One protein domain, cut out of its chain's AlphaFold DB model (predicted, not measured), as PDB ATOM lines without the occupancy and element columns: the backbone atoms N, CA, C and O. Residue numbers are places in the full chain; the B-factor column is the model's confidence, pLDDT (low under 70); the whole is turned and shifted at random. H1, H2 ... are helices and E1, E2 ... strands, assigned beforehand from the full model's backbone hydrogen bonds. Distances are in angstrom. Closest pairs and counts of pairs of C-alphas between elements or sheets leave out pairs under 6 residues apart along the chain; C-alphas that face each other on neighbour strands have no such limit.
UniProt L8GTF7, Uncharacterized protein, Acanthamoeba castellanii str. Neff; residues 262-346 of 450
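What this domain is: This is residues 262 to 346 of the 450 residues of an uncharacterized protein of Acanthamoeba castellanii str. Neff (UniProt L8GTF7). A twisted, four-stranded antiparallel sheet has two helices beyond one end of its strands: H1 follows E3 with no residue between them, turns off from the line of that strand and leads away from the sheet, and H2 comes back toward it and leads into the short edge strand E4. The helices meet where H1 starts and H2 ends, and neither covers a face of the sheet. The printed part has 85 residues with four named strands and two named helices, along the chain E1 E2 E3 H1 H2 E4; the sheet order is E1, E2, E3, E4, and the class is mixed, helices and strands. It is only just compact, close to loose, with a radius of gyration of the C-alphas of 14.1 A and spans of 43 by 32 by 19 A.

Where its parts are: After residues 262 to 271, E1 runs over residues 272 to 279, 19.4 A, from C-alpha 272 at (167.927, 162.478, 144.611), and bends by 63 degrees at residue 275. E2 is residues 285 to 292, 21.4 A, and E3 residues 298 to 304, 19.9 A. H1, residues 305 to 318, 19.6 A, ends with C-alpha 318 at (141.353, 175.783, 136.637). H2 is residues 325 to 332, 10.6 A. E4 is residues 336 to 339, 9.4 A, ending at C-alpha 339 (169.705, 159.683, 132.423).

How they stand to each other: E1, E2 and E3 form a meander, each strand the antiparallel neighbour of the one before. E1 and E2 are a hairpin, with N 275 and O 289 at 2.8 A, within hydrogen-bond range. E2 and E3 are a hairpin too, with N 288 and O 301 at 2.9 A. E3 and E4 are antiparallel at 174 degrees between their directions, with N 300 and O 338 at 2.8 A. E4 is apart from E1 and E2. H1 only grazes the sheet, with residues 305 to 307, and H2 only grazes it, with residues 330 to 332. H1 touches H2 with its residues 308 to 311 alone, at a steep tilt of 55 degrees, opposite ways; the closest C-alphas, of Glu 308 and Leu 331, are 6.3 A apart. In H1 and H2 every O i to N i+4 pair is within hydrogen-bond range.

The domain as a whole: The two C-alphas farthest apart, of Arg 317 and Asn 343, are 43.9 A apart. The printed part has no cut. The link from H1 to H2 is short, with 6 residues; the other links between named elements are tight. The mean pLDDT of the printed part is 70.7, and it is under 70 in residues 262 to 270 and 329 to 346; E4 has a mean of 46.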
ATOM      1  N   PHE A 262     164.910 171.483 146.315       35.88
ATOM      2  CA  PHE A 262     164.042 170.757 145.389       35.88
ATOM      3  C   PHE A 262     163.794 169.348 145.933       35.88
ATOM      4  O   PHE A 262     164.622 168.456 145.755       35.88
ATOM      5  N   VAL A 263     162.656 169.147 146.599       34.50
ATOM      6  CA  VAL A 263     162.180 167.810 146.977       34.50
ATOM      7  C   VAL A 263     161.292 167.288 145.854       34.50
ATOM      8  O   VAL A 263     160.152 167.727 145.694       34.50
ATOM      9  N   ASP A 264     161.823 166.359 145.063       39.56
ATOM     10  CA  ASP A 264     161.038 165.623 144.076       39.56
ATOM     11  C   ASP A 264     160.044 164.708 144.808       39.56
ATOM     12  O   ASP A 264     160.434 163.865 145.618       39.56
ATOM     13  N   ARG A 265     158.744 164.918 144.580       34.44
ATOM     14  CA  ARG A 265     157.669 164.115 145.186       34.44
ATOM     15  C   ARG A 265     157.167 163.004 144.268       34.44
ATOM     16  O   ARG A 265     156.296 162.240 144.693       34.44
ATOM     17  N   GLN A 266     157.688 162.874 143.046       38.56
ATOM     18  CA  GLN A 266     157.363 161.717 142.224       38.56
ATOM     19  C   GLN A 266     158.267 160.544 142.606       38.56
ATOM     20  O   GLN A 266     159.421 160.450 142.208       38.56
ATOM     21  N   VAL A 267     157.660 159.615 143.349       42.12
ATOM     22  CA  VAL A 267     158.221 158.378 143.911       42.12
ATOM     23  C   VAL A 267     158.951 158.619 145.248       42.12
ATOM     24  O   VAL A 267     160.098 159.053 145.248       42.12
ATOM     25  N   PRO A 268     158.333 158.268 146.398       44.78
ATOM     26  CA  PRO A 268     158.982 158.279 147.720       44.78
ATOM     27  C   PRO A 268     160.340 157.552 147.763       44.78
ATOM     28  O   PRO A 268     161.169 157.843 148.617       44.78
ATOM     29  N   ASP A 269     160.584 156.659 146.799       48.22
ATOM     30  CA  ASP A 269     161.807 155.864 146.657       48.22
ATOM     31  C   ASP A 269     162.844 156.445 145.671       48.22
ATOM     32  O   ASP A 269     163.834 155.777 145.372       48.22
ATOM     33  N   GLN A 270     162.638 157.636 145.096       59.03
ATOM     34  CA  GLN A 270     163.607 158.291 144.198       59.03
ATOM     35  C   GLN A 270     164.094 159.620 144.772       59.03
ATOM     36  O   GLN A 270     164.155 160.638 144.088       59.03
ATOM     37  N   LEU A 271     164.484 159.605 146.047       70.69
ATOM     38  CA  LEU A 271     165.209 160.725 146.630       70.69
ATOM     39  C   LEU A 271     166.515 160.907 145.848       70.69
ATOM     40  O   LEU A 271     167.363 160.018 145.792       70.69
ATOM     41  N   GLY A 272     166.672 162.050 145.202       81.38
ATOM     42  CA  GLY A 272     167.927 162.478 144.611       81.38
ATOM     43  C   GLY A 272     168.205 163.912 145.022       81.38
ATOM     44  O   GLY A 272     167.271 164.681 145.234       81.38
ATOM     45  N   TYR A 273     169.474 164.276 145.152       85.06
ATOM     46  CA  TYR A 273     169.868 165.656 145.427       85.06
ATOM     47  C   TYR A 273     170.475 166.280 144.178       85.06
ATOM     48  O   TYR A 273     171.101 165.603 143.359       85.06
ATOM     49  N   SER A 274     170.258 167.581 144.009       86.44
ATOM     50  CA  SER A 274     170.839 168.319 142.890       86.44
ATOM     51  C   SER A 274     172.315 168.585 143.184       86.44
ATOM     52  O   SER A 274     172.638 169.176 144.208       86.44
ATOM     53  N   THR A 275     173.209 168.139 142.304       87.38
ATOM     54  CA  THR A 275     174.657 168.388 142.387       87.38
ATOM     55  C   THR A 275     175.074 169.629 141.605       87.38
ATOM     56  O   THR A 275     176.126 170.202 141.878       87.38
ATOM     57  N   SER A 276     174.255 170.072 140.649       86.75
ATOM     58  CA  SER A 276     174.432 171.361 139.985       86.75
ATOM     59  C   SER A 276     173.100 171.964 139.547       86.75
ATOM     60  O   SER A 276     172.132 171.251 139.251       86.75
ATOM     61  N   LEU A 277     173.064 173.295 139.506       89.81
ATOM     62  CA  LEU A 277     171.969 174.101 138.981       89.81
ATOM     63  C   LEU A 277     172.565 175.182 138.081       89.81
ATOM     64  O   LEU A 277     173.475 175.901 138.486       89.81
ATOM     65  N   GLN A 278     172.055 175.291 136.860       89.38
ATOM     66  CA  GLN A 278     172.444 176.332 135.922       89.38
ATOM     67  C   GLN A 278     171.211 176.859 135.201       89.38
ATOM     68  O   GLN A 278     170.473 176.105 134.570       89.38
ATOM     69  N   THR A 279     171.011 178.169 135.248       89.38
ATOM     70  CA  THR A 279     170.009 178.843 134.428       89.38
ATOM     71  C   THR A 279     170.597 179.176 133.061       89.38
ATOM     72  O   THR A 279     171.777 179.514 132.921       89.38
ATOM     73  N   SER A 280     169.789 179.048 132.012       88.44
ATOM     74  CA  SER A 280     170.151 179.565 130.693       88.44
ATOM     75  C   SER A 280     170.277 181.091 130.746       88.44
ATOM     76  O   SER A 280     169.542 181.712 131.515       88.44
ATOM     77  N   PRO A 281     171.100 181.721 129.891       85.00
ATOM     78  CA  PRO A 281     171.253 183.180 129.877       85.00
ATOM     79  C   PRO A 281     169.953 183.947 129.636       85.00
ATOM     80  O   PRO A 281     169.794 185.057 130.126       85.00
ATOM     81  N   CYS A 282     169.010 183.355 128.901       86.38
ATOM     82  CA  CYS A 282     167.690 183.940 128.675       86.38
ATOM     83  C   CYS A 282     166.706 183.713 129.835       86.38
ATOM     84  O   CYS A 282     165.539 184.061 129.702       86.38
ATOM     85  N   GLY A 283     167.122 183.073 130.933       87.94
ATOM     86  CA  GLY A 283     166.270 182.741 132.083       87.94
ATOM     87  C   GLY A 283     165.225 181.645 131.827       87.94
ATOM     88  O   GLY A 283     164.636 181.129 132.771       87.94
ATOM     89  N   ARG A 284     165.029 181.242 130.570       87.12
ATOM     90  CA  ARG A 284     163.969 180.319 130.155       87.12
ATOM     91  C   ARG A 284     164.191 178.872 130.567       87.12
ATOM     92  O   ARG A 284     163.226 178.151 130.778       87.12
ATOM     93  N   TYR A 285     165.432 178.405 130.621       87.06
ATOM     94  CA  TYR A 285     165.730 177.008 130.913       87.06
ATOM     95  C   TYR A 285     166.506 176.854 132.209       87.06
ATOM     96  O   TYR A 285     167.419 177.630 132.492       87.06
ATOM     97  N   LEU A 286     166.182 175.803 132.955       86.88
ATOM     98  CA  LEU A 286     166.936 175.367 134.121       86.88
ATOM     99  C   LEU A 286     167.543 173.999 133.827       86.88
ATOM    100  O   LEU A 286     166.839 173.020 133.591       86.88
ATOM    101  N   LEU A 287     168.865 173.933 133.837       88.12
ATOM    102  CA  LEU A 287     169.627 172.699 133.783       88.12
ATOM    103  C   LEU A 287     169.974 172.294 135.211       88.12
ATOM    104  O   LEU A 287     170.579 173.064 135.952       88.12
ATOM    105  N   THR A 288     169.624 171.073 135.589       87.19
ATOM    106  CA  THR A 288     170.056 170.488 136.856       87.19
ATOM    107  C   THR A 288     170.715 169.145 136.622       87.19
ATOM    108  O   THR A 288     170.261 168.357 135.789       87.19
ATOM    109  N   ARG A 289     171.774 168.872 137.377       87.56
ATOM    110  CA  ARG A 289     172.307 167.524 137.546       87.56
ATOM    111  C   ARG A 289     171.826 167.003 138.887       87.56
ATOM    112  O   ARG A 289     171.946 167.699 139.889       87.56
ATOM    113  N   ARG A 290     171.277 165.796 138.909       86.00
ATOM    114  CA  ARG A 290     170.757 165.147 140.112       86.00
ATOM    115  C   ARG A 290     171.456 163.822 140.325       86.00
ATOM    116  O   ARG A 290     171.544 163.035 139.394       86.00
ATOM    117  N   HIS A 291     171.912 163.574 141.543       84.44
ATOM    118  CA  HIS A 291     172.386 162.269 141.974       84.44
ATOM    119  C   HIS A 291     171.223 161.513 142.618       84.44
ATOM    120  O   HIS A 291     170.696 161.936 143.645       84.44
ATOM    121  N   MET A 292     170.830 160.387 142.039       84.31
ATOM    122  CA  MET A 292     169.776 159.511 142.537       84.31
ATOM    123  C   MET A 292     170.324 158.614 143.639       84.31
ATOM    124  O   MET A 292     171.245 157.839 143.414       84.31
ATOM    125  N   THR A 293     169.768 158.698 144.848       81.50
ATOM    126  CA  THR A 293     170.266 157.903 145.989       81.50
ATOM    127  C   THR A 293     169.984 156.415 145.830       81.50
ATOM    128  O   THR A 293     170.799 155.594 146.236       81.50
ATOM    129  N   ARG A 294     168.848 156.070 145.206       82.94
ATOM    130  CA  ARG A 294     168.384 154.686 145.060       82.94
ATOM    131  C   ARG A 294     169.398 153.804 144.355       82.94
ATOM    132  O   ARG A 294     169.500 152.617 144.653       82.94
ATOM    133  N   ASP A 295     170.071 154.365 143.367       85.25
ATOM    134  CA  ASP A 295     170.922 153.590 142.498       85.25
ATOM    135  C   ASP A 295     172.328 154.202 142.358       85.25
ATOM    136  O   ASP A 295     173.271 153.506 142.007       85.25
ATOM    137  N   GLY A 296     172.541 155.456 142.745       83.75
ATOM    138  CA  GLY A 296     173.815 156.145 142.531       83.75
ATOM    139  C   GLY A 296     173.969 156.630 141.093       83.75
ATOM    140  O   GLY A 296     175.061 157.001 140.666       83.75
ATOM    141  N   SER A 297     172.888 156.601 140.312       81.94
ATOM    142  CA  SER A 297     172.895 157.197 138.994       81.94
ATOM    143  C   SER A 297     172.878 158.713 139.077       81.94
ATOM    144  O   SER A 297     172.325 159.310 139.995       81.94
ATOM    145  N   GLU A 298     173.458 159.358 138.077       79.44
ATOM    146  CA  GLU A 298     173.305 160.794 137.902       79.44
ATOM    147  C   GLU A 298     172.354 161.060 136.746       79.44
ATOM    148  O   GLU A 298     172.318 160.323 135.774       79.44
ATOM    149  N   ILE A 299     171.554 162.105 136.792       82.19
ATOM    150  CA  ILE A 299     170.720 162.484 135.657       82.19
ATOM    151  C   ILE A 299     170.888 163.972 135.415       82.19
ATOM    152  O   ILE A 299     170.976 164.751 136.357       82.19
ATOM    153  N   CYS A 300     170.952 164.369 134.151       83.44
ATOM    154  CA  CYS A 300     170.879 165.767 133.762       83.44
ATOM    155  C   CYS A 300     169.481 166.034 133.205       83.44
ATOM    156  O   CYS A 300     169.029 165.359 132.275       83.44
ATOM    157  N   CYS A 301     168.807 167.017 133.784       84.25
ATOM    158  CA  CYS A 301     167.455 167.419 133.434       84.25
ATOM    159  C   CYS A 301     167.485 168.853 132.920       84.25
ATOM    160  O   CYS A 301     168.086 169.718 133.553       84.25
ATOM    161  N   VAL A 302     166.817 169.101 131.795       83.31
ATOM    162  CA  VAL A 302     166.548 170.457 131.302       83.31
ATOM    163  C   VAL A 302     165.057 170.741 131.450       83.31
ATOM    164  O   VAL A 302     164.231 170.043 130.850       83.31
ATOM    165  N   PHE A 303     164.731 171.764 132.233       83.31
ATOM    166  CA  PHE A 303     163.387 172.299 132.434       83.31
ATOM    167  C   PHE A 303     163.187 173.563 131.597       83.31
ATOM    168  O   PHE A 303     164.131 174.322 131.384       83.31
ATOM    169  N   ASP A 304     161.967 173.769 131.107       86.06
ATOM    170  CA  ASP A 304     161.538 174.948 130.348       86.06
ATOM    171  C   ASP A 304     160.615 175.775 131.245       86.06
ATOM    172  O   ASP A 304     159.418 175.499 131.342       86.06
ATOM    173  N   MET A 305     161.199 176.754 131.931       84.31
ATOM    174  CA  MET A 305     160.571 177.555 132.980       84.31
ATOM    175  C   MET A 305     159.347 178.322 132.470       84.31
ATOM    176  O   MET A 305     158.368 178.449 133.197       84.31
ATOM    177  N   ASP A 306     159.353 178.780 131.212       84.38
ATOM    178  CA  ASP A 306     158.211 179.494 130.617       84.38
ATOM    179  C   ASP A 306     156.989 178.579 130.467       84.38
ATOM    180  O   ASP A 306     155.841 178.963 130.715       84.38
ATOM    181  N   GLN A 307     157.231 177.344 130.030       79.62
ATOM    182  CA  GLN A 307     156.160 176.378 129.852       79.62
ATOM    183  C   GLN A 307     155.630 175.902 131.200       79.62
ATOM    184  O   GLN A 307     154.419 175.779 131.372       79.62
ATOM    185  N   GLU A 308     156.533 175.657 132.145       78.44
ATOM    186  CA  GLU A 308     156.169 175.280 133.504       78.44
ATOM    187  C   GLU A 308     155.342 176.387 134.167       78.44
ATOM    188  O   GLU A 308     154.275 176.108 134.705       78.44
ATOM    189  N   ALA A 309     155.733 177.656 134.004       76.94
ATOM    190  CA  ALA A 309     154.955 178.804 134.463       76.94
ATOM    191  C   ALA A 309     153.552 178.848 133.836       76.94
ATOM    192  O   ALA A 309     152.569 179.091 134.535       76.94
ATOM    193  N   THR A 310     153.431 178.550 132.540       80.56
ATOM    194  CA  THR A 310     152.131 178.502 131.852       80.56
ATOM    195  C   THR A 310     151.232 177.395 132.413       80.56
ATOM    196  O   THR A 310     150.038 177.608 132.627       80.56
ATOM    197  N   LEU A 311     151.797 176.216 132.686       75.44
ATOM    198  CA  LEU A 311     151.071 175.086 133.271       75.44
ATOM    199  C   LEU A 311     150.676 175.348 134.725       75.44
ATOM    200  O   LEU A 311     149.567 175.003 135.126       75.44
ATOM    201  N   ILE A 312     151.543 176.007 135.495       74.62
ATOM    202  CA  ILE A 312     151.252 176.443 136.863       74.62
ATOM    203  C   ILE A 312     150.122 177.480 136.870       74.62
ATOM    204  O   ILE A 312     149.212 177.383 137.687       74.62
ATOM    205  N   GLU A 313     150.122 178.448 135.953       80.62
ATOM    206  CA  GLU A 313     149.025 179.416 135.826       80.62
ATOM    207  C   GLU A 313     147.702 178.751 135.432       80.62
ATOM    208  O   GLU A 313     146.646 179.079 135.977       80.62
ATOM    209  N   LYS A 314     147.748 177.758 134.538       80.19
ATOM    210  CA  LYS A 314     146.573 176.945 134.199       80.19
ATOM    211  C   LYS A 314     146.048 176.189 135.425       80.19
ATOM    212  O   LYS A 314     144.863 176.270 135.732       80.19
ATOM    213  N   LEU A 315     146.942 175.544 136.178       79.25
ATOM    214  CA  LEU A 315     146.647 174.905 137.466       79.25
ATOM    215  C   LEU A 315     146.014 175.871 138.472       79.25
ATOM    216  O   LEU A 315     145.059 175.500 139.151       79.25
ATOM    217  N   ARG A 316     146.534 177.102 138.579       77.81
ATOM    218  CA  ARG A 316     146.005 178.141 139.479       77.81
ATOM    219  C   ARG A 316     144.583 178.536 139.099       77.81
ATOM    220  O   ARG A 316     143.747 178.705 139.981       77.81
ATOM    221  N   ARG A 317     144.311 178.691 137.802       87.81
ATOM    222  CA  ARG A 317     143.014 179.159 137.302       87.81
ATOM    223  C   ARG A 317     141.943 178.071 137.321       87.81
ATOM    224  O   ARG A 317     140.790 178.365 137.621       87.81
ATOM    225  N   GLU A 318     142.311 176.843 136.977       91.81
ATOM    226  CA  GLU A 318     141.353 175.783 136.637       91.81
ATOM    227  C   GLU A 318     141.409 174.582 137.604       91.81
ATOM    228  O   GLU A 318     140.561 173.691 137.550       91.81
ATOM    229  N   GLY A 319     142.373 174.569 138.531       86.88
ATOM    230  CA  GLY A 319     142.597 173.474 139.475       86.88
ATOM    231  C   GLY A 319     143.295 172.261 138.849       86.88
ATOM    232  O   GLY A 319     143.553 172.190 137.650       86.88
ATOM    233  N   THR A 320     143.608 171.258 139.675       76.69
ATOM    234  CA  THR A 320     144.336 170.046 139.244       76.69
ATOM    235  C   THR A 320     143.554 169.172 138.267       76.69
ATOM    236  O   THR A 320     144.154 168.418 137.514       76.69
ATOM    237  N   SER A 321     142.222 169.263 138.261       83.06
ATOM    238  CA  SER A 321     141.351 168.494 137.362       83.06
ATOM    239  C   SER A 321     141.385 168.963 135.906       83.06
ATOM    240  O   SER A 321     140.842 168.278 135.044       83.06
ATOM    241  N   ALA A 322     141.977 170.126 135.632       79.75
ATOM    242  CA  ALA A 322     141.998 170.732 134.302       79.75
ATOM    243  C   ALA A 322     143.268 170.433 133.494       79.75
ATOM    244  O   ALA A 322     143.348 170.773 132.310       79.75
ATOM    245  N   LEU A 323     144.263 169.797 134.116       79.56
ATOM    246  CA  LEU A 323     145.439 169.328 133.400       79.56
ATOM    247  C   LEU A 323     145.110 168.053 132.636       79.56
ATOM    248  O   LEU A 323     144.536 167.108 133.180       79.56
ATOM    249  N   THR A 324     145.523 167.999 131.375       86.62
ATOM    250  CA  THR A 324     145.548 166.726 130.657       86.62
ATOM    251  C   THR A 324     146.654 165.830 131.234       86.62
ATOM    252  O   THR A 324     147.641 166.341 131.767       86.62
ATOM    253  N   PRO A 325     146.569 164.495 131.084       79.69
ATOM    254  CA  PRO A 325     147.651 163.594 131.492       79.69
ATOM    255  C   PRO A 325     149.008 163.935 130.854       79.69
ATOM    256  O   PRO A 325     150.057 163.659 131.429       79.69
ATOM    257  N   GLU A 326     149.002 164.549 129.667       73.50
ATOM    258  CA  GLU A 326     150.215 165.021 128.992       73.50
ATOM    259  C   GLU A 326     150.787 166.281 129.651       73.50
ATOM    260  O   GLU A 326     151.996 166.379 129.838       73.50
ATOM    261  N   GLU A 327     149.940 167.235 130.034       76.94
ATOM    262  CA  GLU A 327     150.347 168.447 130.753       76.94
ATOM    263  C   GLU A 327     150.839 168.129 132.168       76.94
ATOM    264  O   GLU A 327     151.844 168.679 132.620       76.94
ATOM    265  N   GLU A 328     150.175 167.185 132.836       73.06
ATOM    266  CA  GLU A 328     150.625 166.627 134.103       73.06
ATOM    267  C   GLU A 328     151.997 165.962 133.928       73.06
ATOM    268  O   GLU A 328     152.937 166.271 134.658       73.06
ATOM    269  N   ALA A 329     152.174 165.139 132.890       67.25
ATOM    270  CA  ALA A 329     153.474 164.560 132.579       67.25
ATOM    271  C   ALA A 329     154.545 165.626 132.303       67.25
ATOM    272  O   ALA A 329     155.686 165.409 132.688       67.25
ATOM    273  N   VAL A 330     154.229 166.774 131.694       62.69
ATOM    274  CA  VAL A 330     155.207 167.855 131.455       62.69
ATOM    275  C   VAL A 330     155.665 168.527 132.751       62.69
ATOM    276  O   VAL A 330     156.853 168.816 132.872       62.69
ATOM    277  N   LEU A 331     154.772 168.739 133.724       60.09
ATOM    278  CA  LEU A 331     155.145 169.290 135.038       60.09
ATOM    279  C   LEU A 331     156.107 168.377 135.801       60.09
ATOM    280  O   LEU A 331     156.929 168.847 136.581       60.09
ATOM    281  N   TYR A 332     156.011 167.068 135.570       55.47
ATOM    282  CA  TYR A 332     156.788 166.078 136.308       55.47
ATOM    283  C   TYR A 332     157.913 165.422 135.493       55.47
ATOM    284  O   TYR A 332     158.752 164.722 136.058       55.47
ATOM    285  N   THR A 333     157.975 165.650 134.178       54.12
ATOM    286  CA  THR A 333     158.953 165.020 133.280       54.12
ATOM    287  C   THR A 333     159.833 166.083 132.623       54.12
ATOM    288  O   THR A 333     159.345 166.872 131.811       54.12
ATOM    289  N   PRO A 334     161.152 166.082 132.890       54.19
ATOM    290  CA  PRO A 334     162.098 166.950 132.197       54.19
ATOM    291  C   PRO A 334     161.979 166.793 130.675       54.19
ATOM    292  O   PRO A 334     161.992 165.670 130.165       54.19
ATOM    293  N   ARG A 335     161.911 167.904 129.928       48.88
ATOM    294  CA  ARG A 335     161.793 167.862 128.455       48.88
ATOM    295  C   ARG A 335     163.044 167.321 127.772       48.88
ATOM    296  O   ARG A 335     162.948 166.682 126.731       48.88
ATOM    297  N   GLY A 336     164.202 167.562 128.374       50.56
ATOM    298  CA  GLY A 336     165.434 166.850 128.073       50.56
ATOM    299  C   GLY A 336     165.785 165.984 129.268       50.56
ATOM    300  O   GLY A 336     166.267 166.501 130.274       50.56
ATOM    301  N   LEU A 337     165.527 164.682 129.170       43.59
ATOM    302  CA  LEU A 337     165.959 163.725 130.174       43.59
ATOM    303  C   LEU A 337     167.199 163.017 129.660       43.59
ATOM    304  O   LEU A 337     167.144 162.152 128.785       43.59
ATOM    305  N   ALA A 338     168.328 163.365 130.242       49.22
ATOM    306  CA  ALA A 338     169.572 162.694 129.986       49.22
ATOM    307  C   ALA A 338     169.855 161.865 131.260       49.22
ATOM    308  O   ALA A 338     170.370 162.379 132.246       49.22
ATOM    309  N   ARG A 339     169.431 160.593 131.290       39.59
ATOM    310  CA  ARG A 339     169.705 159.683 132.423       39.59
ATOM    311  C   ARG A 339     171.112 159.103 132.304       39.59
ATOM    312  O   ARG A 339     171.442 158.635 131.221       39.59
ATOM    313  N   VAL A 340     171.889 159.103 133.385       38.25
ATOM    314  CA  VAL A 340     172.997 158.165 133.651       38.25
ATOM    315  C   VAL A 340     172.409 157.028 134.498       38.25
ATOM    316  O   VAL A 340     171.315 157.166 135.033       38.25
ATOM    317  N   PHE A 341     173.056 155.864 134.556       29.78
ATOM    318  CA  PHE A 341     172.559 154.668 135.246       29.78
ATOM    319  C   PHE A 341     173.614 154.123 136.220       29.78
ATOM    320  O   PHE A 341     174.812 154.253 135.963       29.78
ATOM    321  N   PRO A 342     173.174 153.442 137.286       32.31
ATOM    322  CA  PRO A 342     173.925 153.215 138.524       32.31
ATOM    323  C   PRO A 342     175.085 152.230 138.416       32.31
ATOM    324  O   PRO A 342     176.068 152.331 139.129       32.31
ATOM    325  N   ASN A 343     175.000 151.281 137.486       27.72
ATOM    326  CA  ASN A 343     176.038 150.270 137.260       27.72
ATOM    327  C   ASN A 343     176.292 150.016 135.763       27.72
ATOM    328  O   ASN A 343     176.974 149.069 135.381       27.72
ATOM    329  N   ARG A 344     175.739 150.887 134.904       29.38
ATOM    330  CA  ARG A 344     175.954 150.981 133.448       29.38
ATOM    331  C   ARG A 344     175.663 152.412 132.957       29.38
ATOM    332  O   ARG A 344     174.811 152.638 132.115       29.38
ATOM    333  N   LEU A 345     176.306 153.405 133.554       37.34
ATOM    334  CA  LEU A 345     177.273 154.295 132.909       37.34
ATOM    335  C   LEU A 345     176.980 154.736 131.455       37.34
ATOM    336  O   LEU A 345     177.780 154.524 130.543       37.34
ATOM    337  N   VAL A 346     175.811 155.329 131.218       32.84
ATOM    338  CA  VAL A 346     175.364 155.718 129.876       32.84
ATOM    339  C   VAL A 346     174.467 156.943 129.963       32.84
ATOM    340  O   VAL A 346     173.383 156.827 130.511       32.84
TER     341      VAL A 346